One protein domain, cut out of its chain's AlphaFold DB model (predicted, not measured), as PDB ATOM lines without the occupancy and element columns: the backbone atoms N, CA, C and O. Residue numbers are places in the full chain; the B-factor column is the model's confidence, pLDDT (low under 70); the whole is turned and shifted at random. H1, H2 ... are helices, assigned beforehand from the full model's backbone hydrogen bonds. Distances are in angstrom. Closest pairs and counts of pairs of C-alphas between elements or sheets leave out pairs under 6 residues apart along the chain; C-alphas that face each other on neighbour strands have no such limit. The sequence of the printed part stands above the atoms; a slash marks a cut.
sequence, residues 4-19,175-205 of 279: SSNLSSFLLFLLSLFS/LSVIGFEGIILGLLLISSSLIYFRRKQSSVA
ATOM      1  N   SER A   4      25.242 -17.417 -10.109       56.59
ATOM      2  CA  SER A   4      26.570 -17.095  -9.561       56.59
ATOM      3  C   SER A   4      27.655 -18.093  -9.975       56.59
ATOM      4  O   SER A   4      28.785 -17.684 -10.232       56.59
ATOM      5  N   SER A   5      27.313 -19.378 -10.109       61.19
ATOM      6  CA  SER A   5      28.237 -20.432 -10.552       61.19
ATOM      7  C   SER A   5      28.703 -20.222 -11.992       61.19
ATOM      8  O   SER A   5      29.881 -20.387 -12.288       61.19
ATOM      9  N   ASN A   6      27.808 -19.765 -12.872       63.66
ATOM     10  CA  ASN A   6      28.125 -19.471 -14.270       63.66
ATOM     11  C   ASN A   6      29.045 -18.249 -14.420       63.66
ATOM     12  O   ASN A   6      29.948 -18.263 -15.251       63.66
ATOM     13  N   LEU A   7      28.866 -17.212 -13.592       66.38
ATOM     14  CA  LEU A   7      29.742 -16.035 -13.595       66.38
ATOM     15  C   LEU A   7      31.126 -16.363 -13.026       66.38
ATOM     16  O   LEU A   7      32.133 -15.952 -13.591       66.38
ATOM     17  N   SER A   8      31.178 -17.137 -11.938       73.38
ATOM     18  CA  SER A   8      32.434 -17.615 -11.360       73.38
ATOM     19  C   SER A   8      33.189 -18.509 -12.347       73.38
ATOM     20  O   SER A   8      34.364 -18.270 -12.595       73.38
ATOM     21  N   SER A   9      32.504 -19.453 -12.999       70.62
ATOM     22  CA  SER A   9      33.110 -20.319 -14.015       70.62
ATOM     23  C   SER A   9      33.589 -19.543 -15.243       70.62
ATOM     24  O   SER A   9      34.639 -19.866 -15.786       70.62
ATOM     25  N   PHE A  10      32.857 -18.513 -15.679       70.81
ATOM     26  CA  PHE A  10      33.259 -17.675 -16.811       70.81
ATOM     27  C   PHE A  10      34.458 -16.781 -16.469       70.81
ATOM     28  O   PHE A  10      35.374 -16.650 -17.271       70.81
ATOM     29  N   LEU A  11      34.498 -16.211 -15.260       70.94
ATOM     30  CA  LEU A  11      35.654 -15.452 -14.779       70.94
ATOM     31  C   LEU A  11      36.889 -16.342 -14.607       70.94
ATOM     32  O   LEU A  11      37.976 -15.936 -15.000       70.94
ATOM     33  N   LEU A  12      36.726 -17.563 -14.091       73.81
ATOM     34  CA  LEU A  12      37.806 -18.549 -14.002       73.81
ATOM     35  C   LEU A  12      38.295 -18.985 -15.389       73.81
ATOM     36  O   LEU A  12      39.496 -19.128 -15.589       73.81
ATOM     37  N   PHE A  13      37.389 -19.133 -16.358       73.88
ATOM     38  CA  PHE A  13      37.742 -19.426 -17.746       73.88
ATOM     39  C   PHE A  13      38.527 -18.275 -18.385       73.88
ATOM     40  O   PHE A  13      39.564 -18.511 -18.992       73.88
ATOM     41  N   LEU A  14      38.098 -17.024 -18.186       70.75
ATOM     42  CA  LEU A  14      38.849 -15.857 -18.652       70.75
ATOM     43  C   LEU A  14      40.229 -15.787 -17.990       70.75
ATOM     44  O   LEU A  14      41.218 -15.663 -18.700       70.75
ATOM     45  N   LEU A  15      40.323 -15.939 -16.665       70.56
ATOM     46  CA  LEU A  15      41.603 -15.969 -15.944       70.56
ATOM     47  C   LEU A  15      42.521 -17.092 -16.444       70.56
ATOM     48  O   LEU A  15      43.708 -16.861 -16.635       70.56
ATOM     49  N   SER A  16      41.966 -18.271 -16.734       71.62
ATOM     50  CA  SER A  16      42.704 -19.380 -17.341       71.62
ATOM     51  C   SER A  16      43.209 -19.039 -18.743       71.62
ATOM     52  O   SER A  16      44.355 -19.353 -19.048       71.62
ATOM     53  N   LEU A  17      42.416 -18.355 -19.574       68.06
ATOM     54  CA  LEU A  17      42.867 -17.874 -20.884       68.06
ATOM     55  C   LEU A  17      43.970 -16.814 -20.761       68.06
ATOM     56  O   LEU A  17      44.900 -16.821 -21.564       68.06
ATOM     57  N   PHE A  18      43.908 -15.939 -19.752       66.06
ATOM     58  CA  PHE A  18      44.990 -14.994 -19.456       66.06
ATOM     59  C   PHE A  18      46.274 -15.713 -19.043       66.06
ATOM     60  O   PHE A  18      47.326 -15.400 -19.591       66.06
ATOM     61  N   SER A  19      46.189 -16.705 -18.154       68.81
ATOM     62  CA  SER A  19      47.336 -17.535 -17.765       68.81
ATOM     63  C   SER A  19      47.917 -18.304 -18.955       68.81
ATOM     64  O   SER A  19      49.127 -18.310 -19.166       68.81
ATOM     65  N   LEU A 175      57.936  -7.911 -27.656       57.25
ATOM     66  CA  LEU A 175      57.169  -8.296 -26.470       57.25
ATOM     67  C   LEU A 175      56.405  -7.116 -25.866       57.25
ATOM     68  O   LEU A 175      55.285  -7.295 -25.392       57.25
ATOM     69  N   SER A 176      56.959  -5.900 -25.938       64.38
ATOM     70  CA  SER A 176      56.328  -4.731 -25.315       64.38
ATOM     71  C   SER A 176      55.087  -4.232 -26.068       64.38
ATOM     72  O   SER A 176      54.195  -3.675 -25.435       64.38
ATOM     73  N   VAL A 177      55.004  -4.432 -27.390       65.88
ATOM     74  CA  VAL A 177      53.847  -3.992 -28.200       65.88
ATOM     75  C   VAL A 177      52.724  -5.031 -28.169       65.88
ATOM     76  O   VAL A 177      51.580  -4.679 -27.892       65.88
ATOM     77  N   ILE A 178      53.053  -6.316 -28.358       71.06
ATOM     78  CA  ILE A 178      52.054  -7.396 -28.384       71.06
ATOM     79  C   ILE A 178      51.463  -7.666 -26.990       71.06
ATOM     80  O   ILE A 178      50.271  -7.936 -26.858       71.06
ATOM     81  N   GLY A 179      52.279  -7.539 -25.936       75.69
ATOM     82  CA  GLY A 179      51.828  -7.708 -24.558       75.69
ATOM     83  C   GLY A 179      50.882  -6.590 -24.132       75.69
ATOM     84  O   GLY A 179      49.833  -6.854 -23.551       75.69
ATOM     85  N   PHE A 180      51.201  -5.342 -24.474       78.06
ATOM     86  CA  PHE A 180      50.358  -4.193 -24.144       78.06
ATOM     87  C   PHE A 180      49.004  -4.225 -24.872       78.06
ATOM     88  O   PHE A 180      47.970  -3.999 -24.243       78.06
ATOM     89  N   GLU A 181      48.987  -4.564 -26.166       81.81
ATOM     90  CA  GLU A 181      47.748  -4.699 -26.945       81.81
ATOM     91  C   GLU A 181      46.867  -5.842 -26.417       81.81
ATOM     92  O   GLU A 181      45.665  -5.654 -26.208       81.81
ATOM     93  N   GLY A 182      47.471  -6.994 -26.102       82.00
ATOM     94  CA  GLY A 182      46.770  -8.137 -25.515       82.00
ATOM     95  C   GLY A 182      46.177  -7.839 -24.135       82.00
ATOM     96  O   GLY A 182      45.033  -8.207 -23.863       82.00
ATOM     97  N   ILE A 183      46.909  -7.116 -23.277       83.25
ATOM     98  CA  ILE A 183      46.421  -6.713 -21.949       83.25
ATOM     99  C   ILE A 183      45.234  -5.748 -22.080       83.25
ATOM    100  O   ILE A 183      44.221  -5.941 -21.407       83.25
ATOM    101  N   ILE A 184      45.307  -4.747 -22.964       87.25
ATOM    102  CA  ILE A 184      44.203  -3.794 -23.175       87.25
ATOM    103  C   ILE A 184      42.968  -4.493 -23.736       87.25
ATOM    104  O   ILE A 184      41.871  -4.318 -23.198       87.25
ATOM    105  N   LEU A 185      43.130  -5.303 -24.786       85.25
ATOM    106  CA  LEU A 185      42.022  -6.040 -25.387       85.25
ATOM    107  C   LEU A 185      41.376  -6.978 -24.359       85.25
ATOM    108  O   LEU A 185      40.152  -7.033 -24.237       85.25
ATOM    109  N   GLY A 186      42.197  -7.645 -23.551       85.12
ATOM    110  CA  GLY A 186      41.739  -8.492 -22.465       85.12
ATOM    111  C   GLY A 186      40.920  -7.741 -21.403       85.12
ATOM    112  O   GLY A 186      39.826  -8.184 -21.037       85.12
ATOM    113  N   LEU A 187      41.402  -6.593 -20.916       84.88
ATOM    114  CA  LEU A 187      40.690  -5.780 -19.919       84.88
ATOM    115  C   LEU A 187      39.353  -5.248 -20.455       84.88
ATOM    116  O   LEU A 187      38.361  -5.208 -19.718       84.88
ATOM    117  N   LEU A 188      39.295  -4.888 -21.740       85.75
ATOM    118  CA  LEU A 188      38.063  -4.457 -22.404       85.75
ATOM    119  C   LEU A 188      37.036  -5.588 -22.505       85.75
ATOM    120  O   LEU A 188      35.847  -5.344 -22.280       85.75
ATOM    121  N   LEU A 189      37.467  -6.822 -22.780       84.75
ATOM    122  CA  LEU A 189      36.579  -7.987 -22.854       84.75
ATOM    123  C   LEU A 189      36.026  -8.386 -21.480       84.75
ATOM    124  O   LEU A 189      34.823  -8.648 -21.365       84.75
ATOM    125  N   ILE A 190      36.850  -8.364 -20.425       83.75
ATOM    126  CA  ILE A 190      36.380  -8.595 -19.048       83.75
ATOM    127  C   ILE A 190      35.368  -7.511 -18.650       83.75
ATOM    128  O   ILE A 190      34.276  -7.825 -18.175       83.75
ATOM    129  N   SER A 191      35.700  -6.239 -18.883       84.00
ATOM    130  CA  SER A 191      34.848  -5.102 -18.507       84.00
ATOM    131  C   SER A 191      33.510  -5.119 -19.250       84.00
ATOM    132  O   SER A 191      32.451  -4.983 -18.635       84.00
ATOM    133  N   SER A 192      33.540  -5.368 -20.561       81.88
ATOM    134  CA  SER A 192      32.341  -5.501 -21.397       81.88
ATOM    135  C   SER A 192      31.463  -6.663 -20.945       81.88
ATOM    136  O   SER A 192      30.244  -6.519 -20.858       81.88
ATOM    137  N   SER A 193      32.073  -7.795 -20.586       79.19
ATOM    138  CA  SER A 193      31.348  -8.962 -20.081       79.19
ATOM    139  C   SER A 193      30.688  -8.672 -18.735       79.19
ATOM    140  O   SER A 193      29.504  -8.954 -18.562       79.19
ATOM    141  N   LEU A 194      31.400  -8.047 -17.791       79.62
ATOM    142  CA  LEU A 194      30.844  -7.666 -16.489       79.62
ATOM    143  C   LEU A 194      29.662  -6.699 -16.633       79.62
ATOM    144  O   LEU A 194      28.651  -6.871 -15.951       79.62
ATOM    145  N   ILE A 195      29.748  -5.719 -17.537       82.88
ATOM    146  CA  ILE A 195      28.648  -4.785 -17.821       82.88
ATOM    147  C   ILE A 195      27.482  -5.507 -18.505       82.88
ATOM    148  O   ILE A 195      26.334  -5.298 -18.117       82.88
ATOM    149  N   TYR A 196      27.744  -6.386 -19.477       79.12
ATOM    150  CA  TYR A 196      26.713  -7.180 -20.152       79.12
ATOM    151  C   TYR A 196      25.956  -8.083 -19.170       79.12
ATOM    152  O   TYR A 196      24.723  -8.087 -19.148       79.12
ATOM    153  N   PHE A 197      26.673  -8.791 -18.294       70.06
ATOM    154  CA  PHE A 197      26.064  -9.643 -17.275       70.06
ATOM    155  C   PHE A 197      25.342  -8.837 -16.197       70.06
ATOM    156  O   PHE A 197      24.235  -9.218 -15.818       70.06
ATOM    157  N   ARG A 198      25.889  -7.698 -15.750       71.38
ATOM    158  CA  ARG A 198      25.182  -6.786 -14.836       71.38
ATOM    159  C   ARG A 198      23.914  -6.227 -15.461       71.38
ATOM    160  O   ARG A 198      22.883  -6.205 -14.807       71.38
ATOM    161  N   ARG A 199      23.948  -5.846 -16.738       69.19
ATOM    162  CA  ARG A 199      22.768  -5.372 -17.470       69.19
ATOM    163  C   ARG A 199      21.718  -6.472 -17.616       69.19
ATOM    164  O   ARG A 199      20.539  -6.196 -17.430       69.19
ATOM    165  N   LYS A 200      22.141  -7.713 -17.873       61.75
ATOM    166  CA  LYS A 200      21.258  -8.884 -17.974       61.75
ATOM    167  C   LYS A 200      20.683  -9.311 -16.616       61.75
ATOM    168  O   LYS A 200      19.525  -9.708 -16.547       61.75
ATOM    169  N   GLN A 201      21.438  -9.182 -15.524       56.19
ATOM    170  CA  GLN A 201      20.920  -9.382 -14.165       56.19
ATOM    171  C   GLN A 201      20.005  -8.234 -13.724       56.19
ATOM    172  O   GLN A 201      18.969  -8.512 -13.135       56.19
ATOM    173  N   SER A 202      20.295  -6.977 -14.079       51.62
ATOM    174  CA  SER A 202      19.394  -5.842 -13.825       51.62
ATOM    175  C   SER A 202      18.099  -5.925 -14.635       51.62
ATOM    176  O   SER A 202      17.049  -5.571 -14.115       51.62
ATOM    177  N   SER A 203      18.121  -6.449 -15.868       51.75
ATOM    178  CA  SER A 203      16.888  -6.692 -16.634       51.75
ATOM    179  C   SER A 203      16.068  -7.871 -16.100       51.75
ATOM    180  O   SER A 203      14.855  -7.880 -16.260       51.75
ATOM    181  N   VAL A 204      16.702  -8.855 -15.448       51.44
ATOM    182  CA  VAL A 204      15.998  -9.967 -14.776       51.44
ATOM    183  C   VAL A 204      15.524  -9.563 -13.370       51.44
ATOM    184  O   VAL A 204      14.477 -10.024 -12.924       51.44
ATOM    185  N   ALA A 205      16.218  -8.644 -12.693       48.44
ATOM    186  CA  ALA A 205      15.784  -8.053 -11.425       48.44
ATOM    187  C   ALA A 205      14.667  -7.007 -11.604       48.44
ATOM    188  O   ALA A 205      13.881  -6.786 -10.687       48.44
TER     189      ALA A 205
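What this domain is: This is residues 4 to 19 and 175 to 205 of the 279 residues of an uncharacterized protein of Camellia sinensis var. sinensis (UniProt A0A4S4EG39). One long helix, H2, makes the longest axis, and a shorter helix, H1, runs side by side with its middle in the opposite direction. Both ends of H2, residues 175 to 181 and 198 to 205, stand free. The printed part has 47 residues in two named helices, H1 then H2, and no named strand: all helix. It is loose, with a radius of gyration of the C-alphas of 13.1 A, and spans 44 by 17 by 6 A.

Where its parts are: Find C-alpha 175 at (57.169, -8.296, -26.470); from there H2, residues 175 to 205, runs 44.0 A to C-alpha 205 at (15.784, -8.053, -11.425). H1, residues 4 to 19, begins at C-alpha 4 at (26.570, -17.095, -9.561) and is 22.3 A long.

How they stand to each other: Look at Leu 14 and Ile 190: their C-alphas, the closest of H1 and H2, are 7.7 A apart. The helices are close but not clearly touching, with 2 pairs of C-alphas within 8 A. They run opposite ways at a shallow tilt of 6 degrees. Every O i to N i+4 pair is within hydrogen-bond range in H1, and 26 of 27 are in H2.

The domain as a whole: Residues 20 to 174 are not printed; across this cut C-alphas 19 and 175 are 16.1 A apart. The mean pLDDT of the printed part is 71.7, with residues 4 to 7, 17 to 19, 175 to 177 and 199 to 205 under 70.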